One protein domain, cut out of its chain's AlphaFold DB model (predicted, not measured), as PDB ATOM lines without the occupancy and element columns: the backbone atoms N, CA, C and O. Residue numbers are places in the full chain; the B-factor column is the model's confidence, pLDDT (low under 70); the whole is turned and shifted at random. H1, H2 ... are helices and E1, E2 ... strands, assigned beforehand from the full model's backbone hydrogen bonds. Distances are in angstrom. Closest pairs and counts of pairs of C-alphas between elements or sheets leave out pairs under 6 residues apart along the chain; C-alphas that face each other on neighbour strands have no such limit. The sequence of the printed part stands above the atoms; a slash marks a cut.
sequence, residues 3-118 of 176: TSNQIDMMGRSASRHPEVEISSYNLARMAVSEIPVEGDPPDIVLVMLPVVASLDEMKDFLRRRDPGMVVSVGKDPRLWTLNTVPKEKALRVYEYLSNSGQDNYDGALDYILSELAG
ATOM      1  N   THR A   3      -9.851  12.398  36.002       61.31
ATOM      2  CA  THR A   3      -8.455  12.438  35.532       61.31
ATOM      3  C   THR A   3      -7.559  11.348  36.120       61.31
ATOM      4  O   THR A   3      -6.620  10.937  35.450       61.31
ATOM      5  N   SER A   4      -7.831  10.844  37.331       66.06
ATOM      6  CA  SER A   4      -7.007   9.775  37.928       66.06
ATOM      7  C   SER A   4      -7.090   8.471  37.130       66.06
ATOM      8  O   SER A   4      -6.061   7.889  36.816       66.06
ATOM      9  N   ASN A   5      -8.290   8.073  36.702       74.12
ATOM     10  CA  ASN A   5      -8.486   6.802  35.999       74.12
ATOM     11  C   ASN A   5      -7.789   6.785  34.627       74.12
ATOM     12  O   ASN A   5      -7.292   5.749  34.199       74.12
ATOM     13  N   GLN A   6      -7.733   7.929  33.934       78.06
ATOM     14  CA  GLN A   6      -7.027   8.040  32.652       78.06
ATOM     15  C   GLN A   6      -5.515   7.876  32.821       78.06
ATOM     16  O   GLN A   6      -4.874   7.232  31.995       78.06
ATOM     17  N   ILE A   7      -4.959   8.426  33.903       79.25
ATOM     18  CA  ILE A   7      -3.542   8.270  34.245       79.25
ATOM     19  C   ILE A   7      -3.242   6.814  34.583       79.25
ATOM     20  O   ILE A   7      -2.261   6.281  34.081       79.25
ATOM     21  N   ASP A   8      -4.109   6.147  35.347       83.00
ATOM     22  CA  ASP A   8      -3.928   4.732  35.682       83.00
ATOM     23  C   ASP A   8      -3.970   3.838  34.429       83.00
ATOM     24  O   ASP A   8      -3.109   2.974  34.260       83.00
ATOM     25  N   MET A   9      -4.925   4.061  33.515       86.38
ATOM     26  CA  MET A   9      -4.998   3.326  32.241       86.38
ATOM     27  C   MET A   9      -3.768   3.580  31.360       86.38
ATOM     28  O   MET A   9      -3.215   2.636  30.786       86.38
ATOM     29  N   MET A  10      -3.296   4.829  31.289       85.56
ATOM     30  CA  MET A  10      -2.070   5.167  30.560       85.56
ATOM     31  C   MET A  10      -0.837   4.530  31.208       85.56
ATOM     32  O   MET A  10       0.012   3.997  30.504       85.56
ATOM     33  N   GLY A  11      -0.757   4.500  32.541       86.12
ATOM     34  CA  GLY A  11       0.320   3.836  33.276       86.12
ATOM     35  C   GLY A  11       0.351   2.321  33.048       86.12
ATOM     36  O   GLY A  11       1.421   1.740  32.876       86.12
ATOM     37  N   ARG A  12      -0.816   1.669  32.961       88.88
ATOM     38  CA  ARG A  12      -0.905   0.255  32.550       88.88
ATOM     39  C   ARG A  12      -0.437   0.056  31.108       88.88
ATOM     40  O   ARG A  12       0.330  -0.869  30.859       88.88
ATOM     41  N   SER A  13      -0.826   0.947  30.198       90.19
ATOM     42  CA  SER A  13      -0.378   0.910  28.795       90.19
ATOM     43  C   SER A  13       1.147   1.047  28.708       90.19
ATOM     44  O   SER A  13       1.810   0.244  28.061       90.19
ATOM     45  N   ALA A  14       1.711   2.010  29.443       88.69
ATOM     46  CA  ALA A  14       3.145   2.268  29.551       88.69
ATOM     47  C   ALA A  14       3.928   1.038  30.022       88.69
ATOM     48  O   ALA A  14       4.981   0.726  29.480       88.69
ATOM     49  N   SER A  15       3.388   0.288  30.988       89.25
ATOM     50  CA  SER A  15       4.052  -0.913  31.512       89.25
ATOM     51  C   SER A  15       4.257  -2.032  30.478       89.25
ATOM     52  O   SER A  15       5.057  -2.935  30.717       89.25
ATOM     53  N   ARG A  16       3.561  -1.976  29.331       92.69
ATOM     54  CA  ARG A  16       3.752  -2.903  28.205       92.69
ATOM     55  C   ARG A  16       4.996  -2.598  27.363       92.69
ATOM     56  O   ARG A  16       5.408  -3.470  26.608       92.69
ATOM     57  N   HIS A  17       5.565  -1.401  27.506       92.75
ATOM     58  CA  HIS A  17       6.699  -0.890  26.732       92.75
ATOM     59  C   HIS A  17       7.837  -0.476  27.681       92.75
ATOM     60  O   HIS A  17       8.075   0.718  27.872       92.75
ATOM     61  N   PRO A  18       8.508  -1.434  28.355       92.06
ATOM     62  CA  PRO A  18       9.548  -1.147  29.353       92.06
ATOM     63  C   PRO A  18      10.768  -0.391  28.803       92.06
ATOM     64  O   PRO A  18      11.568   0.134  29.575       92.06
ATOM     65  N   GLU A  19      10.934  -0.359  27.486       91.31
ATOM     66  CA  GLU A  19      11.961   0.378  26.761       91.31
ATOM     67  C   GLU A  19      11.639   1.869  26.579       91.31
ATOM     68  O   GLU A  19      12.514   2.631  26.173       91.31
ATOM     69  N   VAL A  20      10.405   2.291  26.876       90.62
ATOM     70  CA  VAL A  20       9.960   3.682  26.758       90.62
ATOM     71  C   VAL A  20       9.904   4.318  28.141       90.62
ATOM     72  O   VAL A  20       9.167   3.878  29.026       90.62
ATOM     73  N   GLU A  21      10.646   5.406  28.329       90.81
ATOM     74  CA  GLU A  21      10.536   6.214  29.540       90.81
ATOM     75  C   GLU A  21       9.278   7.091  29.479       90.81
ATOM     76  O   GLU A  21       9.121   7.930  28.592       90.81
ATOM     77  N   ILE A  22       8.364   6.903  30.434       88.25
ATOM     78  CA  ILE A  22       7.097   7.639  30.491       88.25
ATOM     79  C   ILE A  22       7.002   8.398  31.810       88.25
ATOM     80  O   ILE A  22       7.009   7.813  32.893       88.25
ATOM     81  N   SER A  23       6.841   9.716  31.706       88.75
ATOM     82  CA  SER A  23       6.492  10.599  32.817       88.75
ATOM     83  C   SER A  23       5.065  11.126  32.639       88.75
ATOM     84  O   SER A  23       4.626  11.445  31.535       88.75
ATOM     85  N   SER A  24       4.301  11.189  33.733       86.62
ATOM     86  CA  SER A  24       2.893  11.606  33.705       86.62
ATOM     87  C   SER A  24       2.579  12.589  34.827       86.62
ATOM     88  O   SER A  24       2.959  12.354  35.974       86.62
ATOM     89  N   TYR A  25       1.821  13.642  34.515       86.94
ATOM     90  CA  TYR A  25       1.464  14.702  35.460       86.94
ATOM     91  C   TYR A  25      -0.055  14.902  35.508       86.94
ATOM     92  O   TYR A  25      -0.707  15.109  34.483       86.94
ATOM     93  N   ASN A  26      -0.639  14.850  36.710       84.56
ATOM     94  CA  ASN A  26      -2.077  15.046  36.901       84.56
ATOM     95  C   ASN A  26      -2.403  16.523  37.120       84.56
ATOM     96  O   ASN A  26      -2.365  17.006  38.251       84.56
ATOM     97  N   LEU A  27      -2.825  17.214  36.064       81.56
ATOM     98  CA  LEU A  27      -3.147  18.643  36.138       81.56
ATOM     99  C   LEU A  27      -4.432  18.970  36.915       81.56
ATOM    100  O   LEU A  27      -4.758  20.133  37.117       81.56
ATOM    101  N   ALA A  28      -5.163  17.961  37.402       78.88
ATOM    102  CA  ALA A  28      -6.203  18.179  38.407       78.88
ATOM    103  C   ALA A  28      -5.641  18.323  39.833       78.88
ATOM    104  O   ALA A  28      -6.394  18.637  40.752       78.88
ATOM    105  N   ARG A  29      -4.352  18.030  40.037       82.50
ATOM    106  CA  ARG A  29      -3.668  18.047  41.340       82.50
ATOM    107  C   ARG A  29      -2.417  18.929  41.357       82.50
ATOM    108  O   ARG A  29      -1.760  18.993  42.388       82.50
ATOM    109  N   MET A  30      -2.082  19.545  40.229       85.19
ATOM    110  CA  MET A  30      -0.814  20.224  39.987       85.19
ATOM    111  C   MET A  30      -1.022  21.306  38.926       85.19
ATOM    112  O   MET A  30      -1.678  21.042  37.916       85.19
ATOM    113  N   ALA A  31      -0.465  22.500  39.122       86.12
ATOM    114  CA  ALA A  31      -0.420  23.512  38.072       86.12
ATOM    115  C   ALA A  31       0.639  23.171  37.010       86.12
ATOM    116  O   ALA A  31       1.649  22.532  37.294       86.12
ATOM    117  N   VAL A  32       0.460  23.657  35.778       87.94
ATOM    118  CA  VAL A  32       1.440  23.457  34.689       87.94
ATOM    119  C   VAL A  32       2.818  24.038  35.046       87.94
ATOM    120  O   VAL A  32       3.850  23.508  34.641       87.94
ATOM    121  N   SER A  33       2.850  25.110  35.841       86.75
ATOM    122  CA  SER A  33       4.079  25.745  36.329       86.75
ATOM    123  C   SER A  33       4.881  24.890  37.315       86.75
ATOM    124  O   SER A  33       6.069  25.148  37.487       86.75
ATOM    125  N   GLU A  34       4.261  23.886  37.937       90.12
ATOM    126  CA  GLU A  34       4.895  22.974  38.897       90.12
ATOM    127  C   GLU A  34       5.513  21.736  38.226       90.12
ATOM    128  O   GLU A  34       6.198  20.957  38.889       90.12
ATOM    129  N   ILE A  35       5.278  21.532  36.925       90.31
ATOM    130  CA  ILE A  35       5.874  20.417  36.186       90.31
ATOM    131  C   ILE A  35       7.386  20.669  36.046       90.31
ATOM    132  O   ILE A  35       7.766  21.730  35.535       90.31
ATOM    133  N   PRO A  36       8.249  19.712  36.444       90.31
ATOM    134  CA  PRO A  36       9.690  19.814  36.243       90.31
ATOM    135  C   PRO A  36      10.034  20.013  34.766       90.31
ATOM    136  O   PRO A  36       9.449  19.379  33.885       90.31
ATOM    137  N   VAL A  37      10.991  20.897  34.496       90.38
ATOM    138  CA  VAL A  37      11.493  21.154  33.132       90.38
ATOM    139  C   VAL A  37      12.949  20.734  32.963       90.38
ATOM    140  O   VAL A  37      13.452  20.723  31.842       90.38
ATOM    141  N   GLU A  38      13.613  20.375  34.059       87.69
ATOM    142  CA  GLU A  38      14.976  19.867  34.084       87.69
ATOM    143  C   GLU A  38      15.087  18.475  33.438       87.69
ATOM    144  O   GLU A  38      14.138  17.690  33.435       87.69
ATOM    145  N   GLY A  39      16.279  18.154  32.929       87.38
ATOM    146  CA  GLY A  39      16.577  16.886  32.257       87.38
ATOM    147  C   GLY A  39      16.427  16.959  30.739       87.38
ATOM    148  O   GLY A  39      16.071  18.001  30.185       87.38
ATOM    149  N   ASP A  40      16.701  15.843  30.069       92.44
ATOM    150  CA  ASP A  40      16.667  15.771  28.609       92.44
ATOM    151  C   ASP A  40      15.252  16.054  28.079       92.44
ATOM    152  O   ASP A  40      14.276  15.612  28.701       92.44
ATOM    153  N   PRO A  41      15.101  16.823  26.985       93.56
ATOM    154  CA  PRO A  41      13.804  17.053  26.364       93.56
ATOM    155  C   PRO A  41      13.144  15.732  25.954       93.56
ATOM    156  O   PRO A  41      13.826  14.847  25.439       93.56
ATOM    157  N   PRO A  42      11.826  15.573  26.154       94.56
ATOM    158  CA  PRO A  42      11.135  14.369  25.732       94.56
ATOM    159  C   PRO A  42      10.951  14.380  24.211       94.56
ATOM    160  O   PRO A  42      10.639  15.415  23.615       94.56
ATOM    161  N   ASP A  43      11.045  13.210  23.584       96.06
ATOM    162  CA  ASP A  43      10.789  13.076  22.147       96.06
ATOM    163  C   ASP A  43       9.344  13.446  21.791       96.06
ATOM    164  O   ASP A  43       9.082  14.053  20.751       96.06
ATOM    165  N   ILE A  44       8.392  13.097  22.665       96.50
ATOM    166  CA  ILE A  44       6.957  13.291  22.447       96.50
ATOM    167  C   ILE A  44       6.289  13.763  23.739       96.50
ATOM    168  O   ILE A  44       6.455  13.164  24.800       96.50
ATOM    169  N   VAL A  45       5.451  14.795  23.636       94.94
ATOM    170  CA  VAL A  45       4.519  15.196  24.696       94.94
ATOM    171  C   VAL A  45       3.086  14.990  24.227       94.94
ATOM    172  O   VAL A  45       2.652  15.577  23.233       94.94
ATOM    173  N   LEU A  46       2.331  14.194  24.985       93.06
ATOM    174  CA  LEU A  46       0.883  14.082  24.849       93.06
ATOM    175  C   LEU A  46       0.198  15.078  25.791       93.06
ATOM    176  O   LEU A  46       0.205  14.918  27.012       93.06
ATOM    177  N   VAL A  47      -0.433  16.096  25.217       90.38
ATOM    178  CA  VAL A  47      -1.238  17.075  25.944       90.38
ATOM    179  C   VAL A  47      -2.703  16.656  25.881       90.38
ATOM    180  O   VAL A  47      -3.357  16.770  24.845       90.38
ATOM    181  N   MET A  48      -3.227  16.204  27.018       82.25
ATOM    182  CA  MET A  48      -4.650  15.937  27.222       82.25
ATOM    183  C   MET A  48      -5.147  16.808  28.374       82.25
ATOM    184  O   MET A  48      -5.076  16.432  29.545       82.25
ATOM    185  N   LEU A  49      -5.618  18.010  28.050       66.56
ATOM    186  CA  LEU A  49      -6.094  18.945  29.063       66.56
ATOM    187  C   LEU A  49      -7.590  18.740  29.331       66.56
ATOM    188  O   LEU A  49      -8.393  18.776  28.391       66.56
ATOM    189  N   PRO A  50      -8.022  18.613  30.601       59.28
ATOM    190  CA  PRO A  50      -9.366  19.053  30.932       59.28
ATOM    191  C   PRO A  50      -9.453  20.560  30.643       59.28
ATOM    192  O   PRO A  50      -8.440  21.253  30.625       59.28
ATOM    193  N   VAL A  51     -10.668  21.075  30.458       54.41
ATOM    194  CA  VAL A  51     -11.022  22.458  30.048       54.41
ATOM    195  C   VAL A  51     -10.378  23.596  30.897       54.41
ATOM    196  O   VAL A  51     -10.625  24.767  30.644       54.41
ATOM    197  N   VAL A  52      -9.552  23.287  31.902       51.94
ATOM    198  CA  VAL A  52      -9.154  24.164  33.013       51.94
ATOM    199  C   VAL A  52      -7.727  24.737  32.907       51.94
ATOM    200  O   VAL A  52      -7.465  25.755  33.537       51.94
ATOM    201  N   ALA A  53      -6.804  24.150  32.136       62.75
ATOM    202  CA  ALA A  53      -5.444  24.704  32.030       62.75
ATOM    203  C   ALA A  53      -5.384  25.870  31.029       62.75
ATOM    204  O   ALA A  53      -5.975  25.800  29.946       62.75
ATOM    205  N   SER A  54      -4.657  26.935  31.378       77.12
ATOM    206  CA  SER A  54      -4.444  28.063  30.473       77.12
ATOM    207  C   SER A  54      -3.617  27.614  29.268       77.12
ATOM    208  O   SER A  54      -2.536  27.040  29.411       77.12
ATOM    209  N   LEU A  55      -4.113  27.898  28.062       84.19
ATOM    210  CA  LEU A  55      -3.390  27.630  26.817       84.19
ATOM    211  C   LEU A  55      -1.998  28.281  26.822       84.19
ATOM    212  O   LEU A  55      -1.054  27.697  26.297       84.19
ATOM    213  N   ASP A  56      -1.874  29.469  27.412       87.75
ATOM    214  CA  ASP A  56      -0.613  30.209  27.449       87.75
ATOM    215  C   ASP A  56       0.391  29.566  28.411       87.75
ATOM    216  O   ASP A  56       1.551  29.399  28.049       87.75
ATOM    217  N   GLU A  57      -0.060  29.070  29.569       88.12
ATOM    218  CA  GLU A  57       0.805  28.305  30.482       88.12
ATOM    219  C   GLU A  57       1.333  27.030  29.817       88.12
ATOM    220  O   GLU A  57       2.503  26.679  29.973       88.12
ATOM    221  N   MET A  58       0.483  26.347  29.043       89.50
ATOM    222  CA  MET A  58       0.896  25.159  28.300       89.50
ATOM    223  C   MET A  58       1.898  25.503  27.193       89.50
ATOM    224  O   MET A  58       2.883  24.789  27.027       89.50
ATOM    225  N   LYS A  59       1.708  26.608  26.463       91.81
ATOM    226  CA  LYS A  59       2.696  27.083  25.478       91.81
ATOM    227  C   LYS A  59       4.036  27.394  26.133       91.81
ATOM    228  O   LYS A  59       5.071  26.982  25.612       91.81
ATOM    229  N   ASP A  60       4.020  28.081  27.270       92.06
ATOM    230  CA  ASP A  60       5.233  28.420  28.012       92.06
ATOM    231  C   ASP A  60       5.931  27.173  28.559       92.06
ATOM    232  O   ASP A  60       7.159  27.097  28.562       92.06
ATOM    233  N   PHE A  61       5.175  26.166  29.003       92.50
ATOM    234  CA  PHE A  61       5.724  24.865  29.375       92.50
ATOM    235  C   PHE A  61       6.370  24.155  28.184       92.50
ATOM    236  O   PHE A  61       7.547  23.813  28.265       92.50
ATOM    237  N   LEU A  62       5.653  23.991  27.070       94.06
ATOM    238  CA  LEU A  62       6.171  23.311  25.880       94.06
ATOM    239  C   LEU A  62       7.408  24.022  25.322       94.06
ATOM    240  O   LEU A  62       8.373  23.365  24.954       94.06
ATOM    241  N   ARG A  63       7.435  25.359  25.341       94.56
ATOM    242  CA  ARG A  63       8.611  26.138  24.940       94.56
ATOM    243  C   ARG A  63       9.817  25.906  25.853       94.56
ATOM    244  O   ARG A  63      10.940  25.899  25.369       94.56
ATOM    245  N   ARG A  64       9.608  25.790  27.169       94.12
ATOM    246  CA  ARG A  64      10.695  25.538  28.134       94.12
ATOM    247  C   ARG A  64      11.181  24.094  28.098       94.12
ATOM    248  O   ARG A  64      12.360  23.866  28.336       94.12
ATOM    249  N   ARG A  65      10.276  23.145  27.846       93.81
ATOM    250  CA  ARG A  65      10.582  21.713  27.791       93.81
ATOM    251  C   ARG A  65      11.183  21.288  26.448       93.81
ATOM    252  O   ARG A  65      11.899  20.299  26.425       93.81
ATOM    253  N   ASP A  66      10.892  22.039  25.385       95.38
ATOM    254  CA  ASP A  66      11.411  21.873  24.019       95.38
ATOM    255  C   ASP A  66      11.255  20.450  23.445       95.38
ATOM    256  O   ASP A  66      12.235  19.826  23.040       95.38
ATOM    257  N   PRO A  67      10.035  19.876  23.451       96.19
ATOM    258  CA  PRO A  67       9.835  18.510  22.993       96.19
ATOM    259  C   PRO A  67       9.999  18.386  21.476       96.19
ATOM    260  O   PRO A  67       9.606  19.282  20.726       96.19
ATOM    261  N   GLY A  68      10.474  17.226  21.015       96.38
ATOM    262  CA  GLY A  68      10.590  16.944  19.580       96.38
ATOM    263  C   GLY A  68       9.236  17.000  18.863       96.38
ATOM    264  O   GLY A  68       9.100  17.590  17.787       96.38
ATOM    265  N   MET A  69       8.203  16.424  19.482       97.75
ATOM    266  CA  MET A  69       6.835  16.412  18.976       97.75
ATOM    267  C   MET A  69       5.800  16.687  20.065       97.75
ATOM    268  O   MET A  69       5.940  16.290  21.220       97.75
ATOM    269  N   VAL A  70       4.700  17.322  19.665       97.00
ATOM    270  CA  VAL A  70       3.541  17.581  20.514       97.00
ATOM    271  C   VAL A  70       2.304  17.005  19.847       97.00
ATOM    272  O   VAL A  70       1.935  17.403  18.736       97.00
ATOM    273  N   VAL A  71       1.643  16.102  20.565       96.06
ATOM    274  CA  VAL A  71       0.304  15.609  20.255       96.06
ATOM    275  C   VAL A  71      -0.645  16.227  21.270       96.06
ATOM    276  O   VAL A  71      -0.623  15.881  22.443       96.06
ATOM    277  N   SER A  72      -1.469  17.172  20.839       93.56
ATOM    278  CA  SER A  72      -2.402  17.894  21.699       93.56
ATOM    279  C   SER A  72      -3.832  17.641  21.261       93.56
ATOM    280  O   SER A  72      -4.243  18.013  20.158       93.56
ATOM    281  N   VAL A  73      -4.595  16.995  22.135       90.31
ATOM    282  CA  VAL A  73      -5.948  16.532  21.843       90.31
ATOM    283  C   VAL A  73      -6.887  16.842  23.000       90.31
ATOM    284  O   VAL A  73      -6.508  16.863  24.170       90.31
ATOM    285  N   GLY A  74      -8.149  17.100  22.677       82.75
ATOM    286  CA  GLY A  74      -9.154  17.428  23.680       82.75
ATOM    287  C   GLY A  74     -10.412  18.038  23.082       82.75
ATOM    288  O   GLY A  74     -10.487  18.315  21.885       82.75
ATOM    289  N   LYS A  75     -11.406  18.259  23.948       78.88
ATOM    290  CA  LYS A  75     -12.703  18.835  23.559       78.88
ATOM    291  C   LYS A  75     -12.610  20.310  23.164       78.88
ATOM    292  O   LYS A  75     -13.460  20.778  22.416       78.88
ATOM    293  N   ASP A  76     -11.619  21.037  23.678       82.94
ATOM    294  CA  ASP A  76     -11.378  22.434  23.323       82.94
ATOM    295  C   ASP A  76     -10.513  22.519  22.049       82.94
ATOM    296  O   ASP A  76      -9.331  22.159  22.095       82.94
ATOM    297  N   PRO A  77     -11.048  23.026  20.922       83.31
ATOM    298  CA  PRO A  77     -10.303  23.131  19.669       83.31
ATOM    299  C   PRO A  77      -9.051  24.005  19.768       83.31
ATOM    300  O   PRO A  77      -8.117  23.825  18.991       83.31
ATOM    301  N   ARG A  78      -8.986  24.942  20.723       86.19
ATOM    302  CA  ARG A  78      -7.812  25.810  20.905       86.19
ATOM    303  C   ARG A  78      -6.564  25.008  21.254       86.19
ATOM    304  O   ARG A  78      -5.470  25.381  20.842       86.19
ATOM    305  N   LEU A  79      -6.722  23.881  21.945       85.25
ATOM    306  CA  LEU A  79      -5.618  22.985  22.289       85.25
ATOM    307  C   LEU A  79      -4.975  22.357  21.058       85.25
ATOM    308  O   LEU A  79      -3.776  22.094  21.058       85.25
ATOM    309  N   TRP A  80      -5.739  22.174  19.982       90.56
ATOM    310  CA  TRP A  80      -5.240  21.551  18.762       90.56
ATOM    311  C   TRP A  80      -4.193  22.419  18.059       90.56
ATOM    312  O   TRP A  80      -3.395  21.895  17.286       90.56
ATOM    313  N   THR A  81      -4.145  23.721  18.370       91.88
ATOM    314  CA  THR A  81      -3.113  24.649  17.875       91.88
ATOM    315  C   THR A  81      -1.713  24.357  18.418       91.88
ATOM    316  O   THR A  81      -0.747  24.893  17.888       91.88
ATOM    317  N   LEU A  82      -1.593  23.513  19.451       93.69
ATOM    318  CA  LEU A  82      -0.313  23.095  20.026       93.69
ATOM    319  C   LEU A  82       0.331  21.918  19.279       93.69
ATOM    320  O   LEU A  82       1.480  21.599  19.557       93.69
ATOM    321  N   ASN A  83      -0.397  21.243  18.379       96.12
ATOM    322  CA  ASN A  83       0.150  20.097  17.656       96.12
ATOM    323  C   ASN A  83       1.326  20.510  16.767       96.12
ATOM    324  O   ASN A  83       1.219  21.467  16.000       96.12
ATOM    325  N   THR A  84       2.397  19.721  16.804       97.62
ATOM    326  CA  THR A  84       3.484  19.787  15.813       97.62
ATOM    327  C   THR A  84       3.442  18.617  14.828       97.62
ATOM    328  O   THR A  84       4.145  18.626  13.819       97.62
ATOM    329  N   VAL A  85       2.584  17.625  15.085       97.62
ATOM    330  CA  VAL A  85       2.344  16.476  14.202       97.62
ATOM    331  C   VAL A  85       1.258  16.774  13.153       97.62
ATOM    332  O   VAL A  85       0.418  17.654  13.369       97.62
ATOM    333  N   PRO A  86       1.206  16.021  12.035       97.00
ATOM    334  CA  PRO A  86       0.101  16.099  11.083       97.00
ATOM    335  C   PRO A  86      -1.266  15.889  11.745       97.00
ATOM    336  O   PRO A  86      -1.420  15.067  12.655       97.00
ATOM    337  N   LYS A  87      -2.279  16.608  11.251       94.62
ATOM    338  CA  LYS A  87      -3.632  16.625  11.826       94.62
ATOM    339  C   LYS A  87      -4.245  15.229  11.906       94.62
ATOM    340  O   LYS A  87      -4.934  14.917  12.871       94.62
ATOM    341  N   GLU A  88      -3.996  14.397  10.905       96.44
ATOM    342  CA  GLU A  88      -4.523  13.040  10.796       96.44
ATOM    343  C   GLU A  88      -4.001  12.151  11.934       96.44
ATOM    344  O   GLU A  88      -4.766  11.374  12.504       96.44
ATOM    345  N   LYS A  89      -2.729  12.327  12.326       96.94
ATOM    346  CA  LYS A  89      -2.123  11.597  13.448       96.94
ATOM    347  C   LYS A  89      -2.724  12.033  14.782       96.94
ATOM    348  O   LYS A  89      -3.126  11.193  15.581       96.94
ATOM    349  N   ALA A  90      -2.861  13.344  14.997       96.12
ATOM    350  CA  ALA A  90      -3.506  13.873  16.199       96.12
ATOM    351  C   ALA A  90      -4.977  13.429  16.307       96.12
ATOM    352  O   ALA A  90      -5.433  13.043  17.382       96.12
ATOM    353  N   LEU A  91      -5.713  13.426  15.188       95.06
ATOM    354  CA  LEU A  91      -7.100  12.969  15.142       95.06
ATOM    355  C   LEU A  91      -7.219  11.491  15.522       95.06
ATOM    356  O   LEU A  91      -8.078  11.146  16.327       95.06
ATOM    357  N   ARG A  92      -6.331  10.635  15.008       96.62
ATOM    358  CA  ARG A  92      -6.332   9.213  15.354       96.62
ATOM    359  C   ARG A  92      -6.080   8.982  16.846       96.62
ATOM    360  O   ARG A  92      -6.783   8.189  17.464       96.62
ATOM    361  N   VAL A  93      -5.135   9.710  17.449       95.62
ATOM    362  CA  VAL A  93      -4.913   9.661  18.907       95.62
ATOM    363  C   VAL A  93      -6.163  10.122  19.662       95.62
ATOM    364  O   VAL A  93      -6.575   9.480  20.627       95.62
ATOM    365  N   TYR A  94      -6.815  11.195  19.208       93.38
ATOM    366  CA  TYR A  94      -8.066  11.659  19.808       93.38
ATOM    367  C   TYR A  94      -9.189  10.612  19.722       93.38
ATOM    368  O   TYR A  94      -9.932  10.446  20.690       93.38
ATOM    369  N   GLU A  95      -9.316   9.880  18.611       92.88
ATOM    370  CA  GLU A  95     -10.311   8.808  18.446       92.88
ATOM    371  C   GLU A  95     -10.138   7.697  19.488       92.88
ATOM    372  O   GLU A  95     -11.121   7.294  20.110       92.88
ATOM    373  N   TYR A  96      -8.907   7.248  19.747       93.88
ATOM    374  CA  TYR A  96      -8.646   6.298  20.832       93.88
ATOM    375  C   TYR A  96      -9.055   6.878  22.191       93.88
ATOM    376  O   TYR A  96      -9.885   6.315  22.907       93.88
ATOM    377  N   LEU A  97      -8.499   8.039  22.548       90.06
ATOM    378  CA  LEU A  97      -8.658   8.591  23.895       90.06
ATOM    379  C   LEU A  97     -10.106   9.005  24.200       90.06
ATOM    380  O   LEU A  97     -10.550   8.870  25.339       90.06
ATOM    381  N   SER A  98     -10.855   9.477  23.199       86.94
ATOM    382  CA  SER A  98     -12.274   9.835  23.342       86.94
ATOM    383  C   SER A  98     -13.182   8.614  23.493       86.94
ATOM    384  O   SER A  98     -14.183   8.681  24.212       86.94
ATOM    385  N   ASN A  99     -12.811   7.482  22.890       88.00
ATOM    386  CA  ASN A  99     -13.527   6.231  23.084       88.00
ATOM    387  C   ASN A  99     -13.256   5.591  24.454       88.00
ATOM    388  O   ASN A  99     -14.113   4.845  24.923       88.00
ATOM    389  N   SER A 100     -12.182   5.966  25.157       85.12
ATOM    390  CA  SER A 100     -11.822   5.475  26.500       85.12
ATOM    391  C   SER A 100     -11.623   3.951  26.596       85.12
ATOM    392  O   SER A 100     -11.888   3.205  25.661       85.12
ATOM    393  N   GLY A 101     -11.181   3.462  27.758       86.25
ATOM    394  CA  GLY A 101     -11.051   2.027  28.046       86.25
ATOM    395  C   GLY A 101      -9.692   1.465  27.680       86.25
ATOM    396  O   GLY A 101      -9.048   1.963  26.762       86.25
ATOM    397  N   GLN A 102      -9.251   0.450  28.425       89.56
ATOM    398  CA  GLN A 102      -7.862  -0.012  28.383       89.56
ATOM    399  C   GLN A 102      -7.390  -0.332  26.957       89.56
ATOM    400  O   GLN A 102      -6.358   0.192  26.558       89.56
ATOM    401  N   ASP A 103      -8.191  -1.056  26.166       91.88
ATOM    402  CA  ASP A 103      -7.888  -1.381  24.762       91.88
ATOM    403  C   ASP A 103      -7.549  -0.137  23.919       91.88
ATOM    404  O   ASP A 103      -6.650  -0.165  23.080       91.88
ATOM    405  N   ASN A 104      -8.254   0.977  24.144       92.94
ATOM    406  CA  ASN A 104      -8.008   2.216  23.417       92.94
ATOM    407  C   ASN A 104      -6.782   2.976  23.935       92.94
ATOM    408  O   ASN A 104      -6.088   3.587  23.133       92.94
ATOM    409  N   TYR A 105      -6.499   2.963  25.241       92.44
ATOM    410  CA  TYR A 105      -5.275   3.588  25.772       92.44
ATOM    411  C   TYR A 105      -4.027   2.833  25.305       92.44
ATOM    412  O   TYR A 105      -3.061   3.457  24.865       92.44
ATOM    413  N   ASP A 106      -4.104   1.505  25.303       94.62
ATOM    414  CA  ASP A 106      -3.096   0.617  24.741       94.62
ATOM    415  C   ASP A 106      -2.871   0.923  23.250       94.62
ATOM    416  O   ASP A 106      -1.748   1.205  22.831       94.62
ATOM    417  N   GLY A 107      -3.950   0.957  22.458       96.38
ATOM    418  CA  GLY A 107      -3.892   1.290  21.032       96.38
ATOM    419  C   GLY A 107      -3.379   2.705  20.751       96.38
ATOM    420  O   GLY A 107      -2.645   2.907  19.784       96.38
ATOM    421  N   ALA A 108      -3.699   3.685  21.604       95.69
ATOM    422  CA  ALA A 108      -3.185   5.047  21.487       95.69
ATOM    423  C   ALA A 108      -1.665   5.094  21.662       95.69
ATOM    424  O   ALA A 108      -0.988   5.760  20.877       95.69
ATOM    425  N   LEU A 109      -1.131   4.399  22.671       95.69
ATOM    426  CA  LEU A 109       0.306   4.361  22.917       95.69
ATOM    427  C   LEU A 109       1.038   3.592  21.810       95.69
ATOM    428  O   LEU A 109       2.004   4.118  21.264       95.69
ATOM    429  N   ASP A 110       0.533   2.423  21.402       97.06
ATOM    430  CA  ASP A 110       1.090   1.653  20.278       97.06
ATOM    431  C   ASP A 110       1.105   2.490  18.981       97.06
ATOM    432  O   ASP A 110       2.069   2.464  18.211       97.06
ATOM    433  N   TYR A 111       0.050   3.279  18.745       97.81
ATOM    434  CA  TYR A 111      -0.047   4.176  17.593       97.81
ATOM    435  C   TYR A 111       0.968   5.318  17.665       97.81
ATOM    436  O   TYR A 111       1.634   5.608  16.678       97.81
ATOM    437  N   ILE A 112       1.122   5.954  18.828       96.81
ATOM    438  CA  ILE A 112       2.123   7.011  19.030       96.81
ATOM    439  C   ILE A 112       3.532   6.455  18.804       96.81
ATOM    440  O   ILE A 112       4.311   7.047  18.058       96.81
ATOM    441  N   LEU A 113       3.859   5.308  19.398       96.38
ATOM    442  CA  LEU A 113       5.191   4.719  19.293       96.38
ATOM    443  C   LEU A 113       5.517   4.279  17.861       96.38
ATOM    444  O   LEU A 113       6.610   4.560  17.373       96.38
ATOM    445  N   SER A 114       4.569   3.659  17.155       97.19
ATOM    446  CA  SER A 114       4.786   3.263  15.756       97.19
ATOM    447  C   SER A 114       4.897   4.456  14.813       97.19
ATOM    448  O   SER A 114       5.869   4.587  14.071       97.19
ATOM    449  N   GLU A 115       3.926   5.364  14.860       97.25
ATOM    450  CA  GLU A 115       3.805   6.421  13.857       97.25
ATOM    451  C   GLU A 115       4.702   7.625  14.120       97.25
ATOM    452  O   GLU A 115       4.950   8.407  13.195       97.25
ATOM    453  N   LEU A 116       5.125   7.841  15.367       96.50
ATOM    454  CA  LEU A 116       5.893   9.023  15.761       96.50
ATOM    455  C   LEU A 116       7.284   8.666  16.288       96.50
ATOM    456  O   LEU A 116       8.220   9.399  15.989       96.50
ATOM    457  N   ALA A 117       7.443   7.555  17.012       94.44
ATOM    458  CA  ALA A 117       8.740   7.147  17.564       94.44
ATOM    459  C   ALA A 117       9.479   6.087  16.719       94.44
ATOM    460  O   ALA A 117      10.621   5.753  17.023       94.44
ATOM    461  N   GLY A 118       8.863   5.573  15.644       93.88
ATOM    462  CA  GLY A 118       9.498   4.639  14.708       93.88
ATOM    463  C   GLY A 118       9.573   3.189  15.193       93.88
ATOM    464  O   GLY A 118      10.388   2.421  14.687       93.88
TER     465      GLY A 118
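AT A GLANCE: This is residues 3 to 118 of the 176 residues of the protein "Cobaltochelatase subunit CobN" of Candidatus Methanomethylophilaceae archaeon (UniProt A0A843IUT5). Two short parallel strands, E1 and E2, run side by side as a small ribbon in the middle, with H2 and H3 on one side of it and the hairpin of H4 and H5 on the other. H1 packs on the first part of H5, and the long stretch of residues 15 to 43 leads from it to E1. The printed part has 116 residues, with five named helices and two named strands in the order H1, E1, H2, E2, H3, H4, H5; the class is mostly helix. The whole is compact and rounded, with a radius of gyration of the C-alphas of 13.3 A and spans of 32 by 30 by 29 A.

IN THESE COORDINATES: H1, residues 3 to 14, begins with C-alpha 3 at (-8.455, 12.438, 35.532) and is 16.5 A long. E1, residues 44 to 48, is 12.8 A long, with C-alpha 44 at (6.957, 13.291, 22.447). H2 holds residues 55 to 65, 15.2 A. E2 holds residues 69 to 73, 13.1 A, and H3 residues 77 to 82, 10.0 A. H4, residues 87 to 99, is 18.2 A long. H5, residues 102 to 117, is the longest helix at 21.1 A and ends with C-alpha 117 at (8.740, 7.147, 17.564).

HOW THE PARTS SIT: E1 and E2 are parallel neighbours, their directions 14 degrees apart; N 47 and O 71 are 2.8 A apart and N 71 and O 45 2.9 A, both within hydrogen-bond range. E1, H2 and E2 form a strand-helix-strand unit, two parallel neighbour strands with a helix between them along the chain, and its crossover is right-handed. The closest C-alphas of E2 and H3 are those of Ser 72 and Trp 80, 5.5 A apart. Those of E2 and H4 are Val 73 and Tyr 94, 5.7 A. H2 and H3 only just touch, with 3 pairs of C-alphas within 8 A, the closest those of Leu 55 and Leu 79, 6.9 A. H4 and H5 form a helical hairpin: they touch, closest at the C-alphas of Tyr 96 and Asn 104, 4.9 A, at a shallow tilt of 17 degrees, opposite ways. H5 and E1 are near each other, with 6 pairs of C-alphas within 10 A. H1 touches H5 with its residues 9 to 14 alone, closest at the C-alphas of Ser 13 and Asp 106, 4.9 A, at a steep tilt of 59 degrees. H1 is apart from H2, H3, H4 and E2. In H1, H2, H4 and H5 every O i to N i+4 pair is within hydrogen-bond range; H3 has 0 of 2, but 3 of 3 O i to N i+3 pairs.

THE WHOLE: The two C-alphas farthest apart are those of Glu 38 and Asn 99, 33.5 A. The printed part has no cut. The link H1 to E1, 29 residues, is long. The mean pLDDT of the printed part is 88.8; residues 3 to 4 and 49 to 53 are under 70.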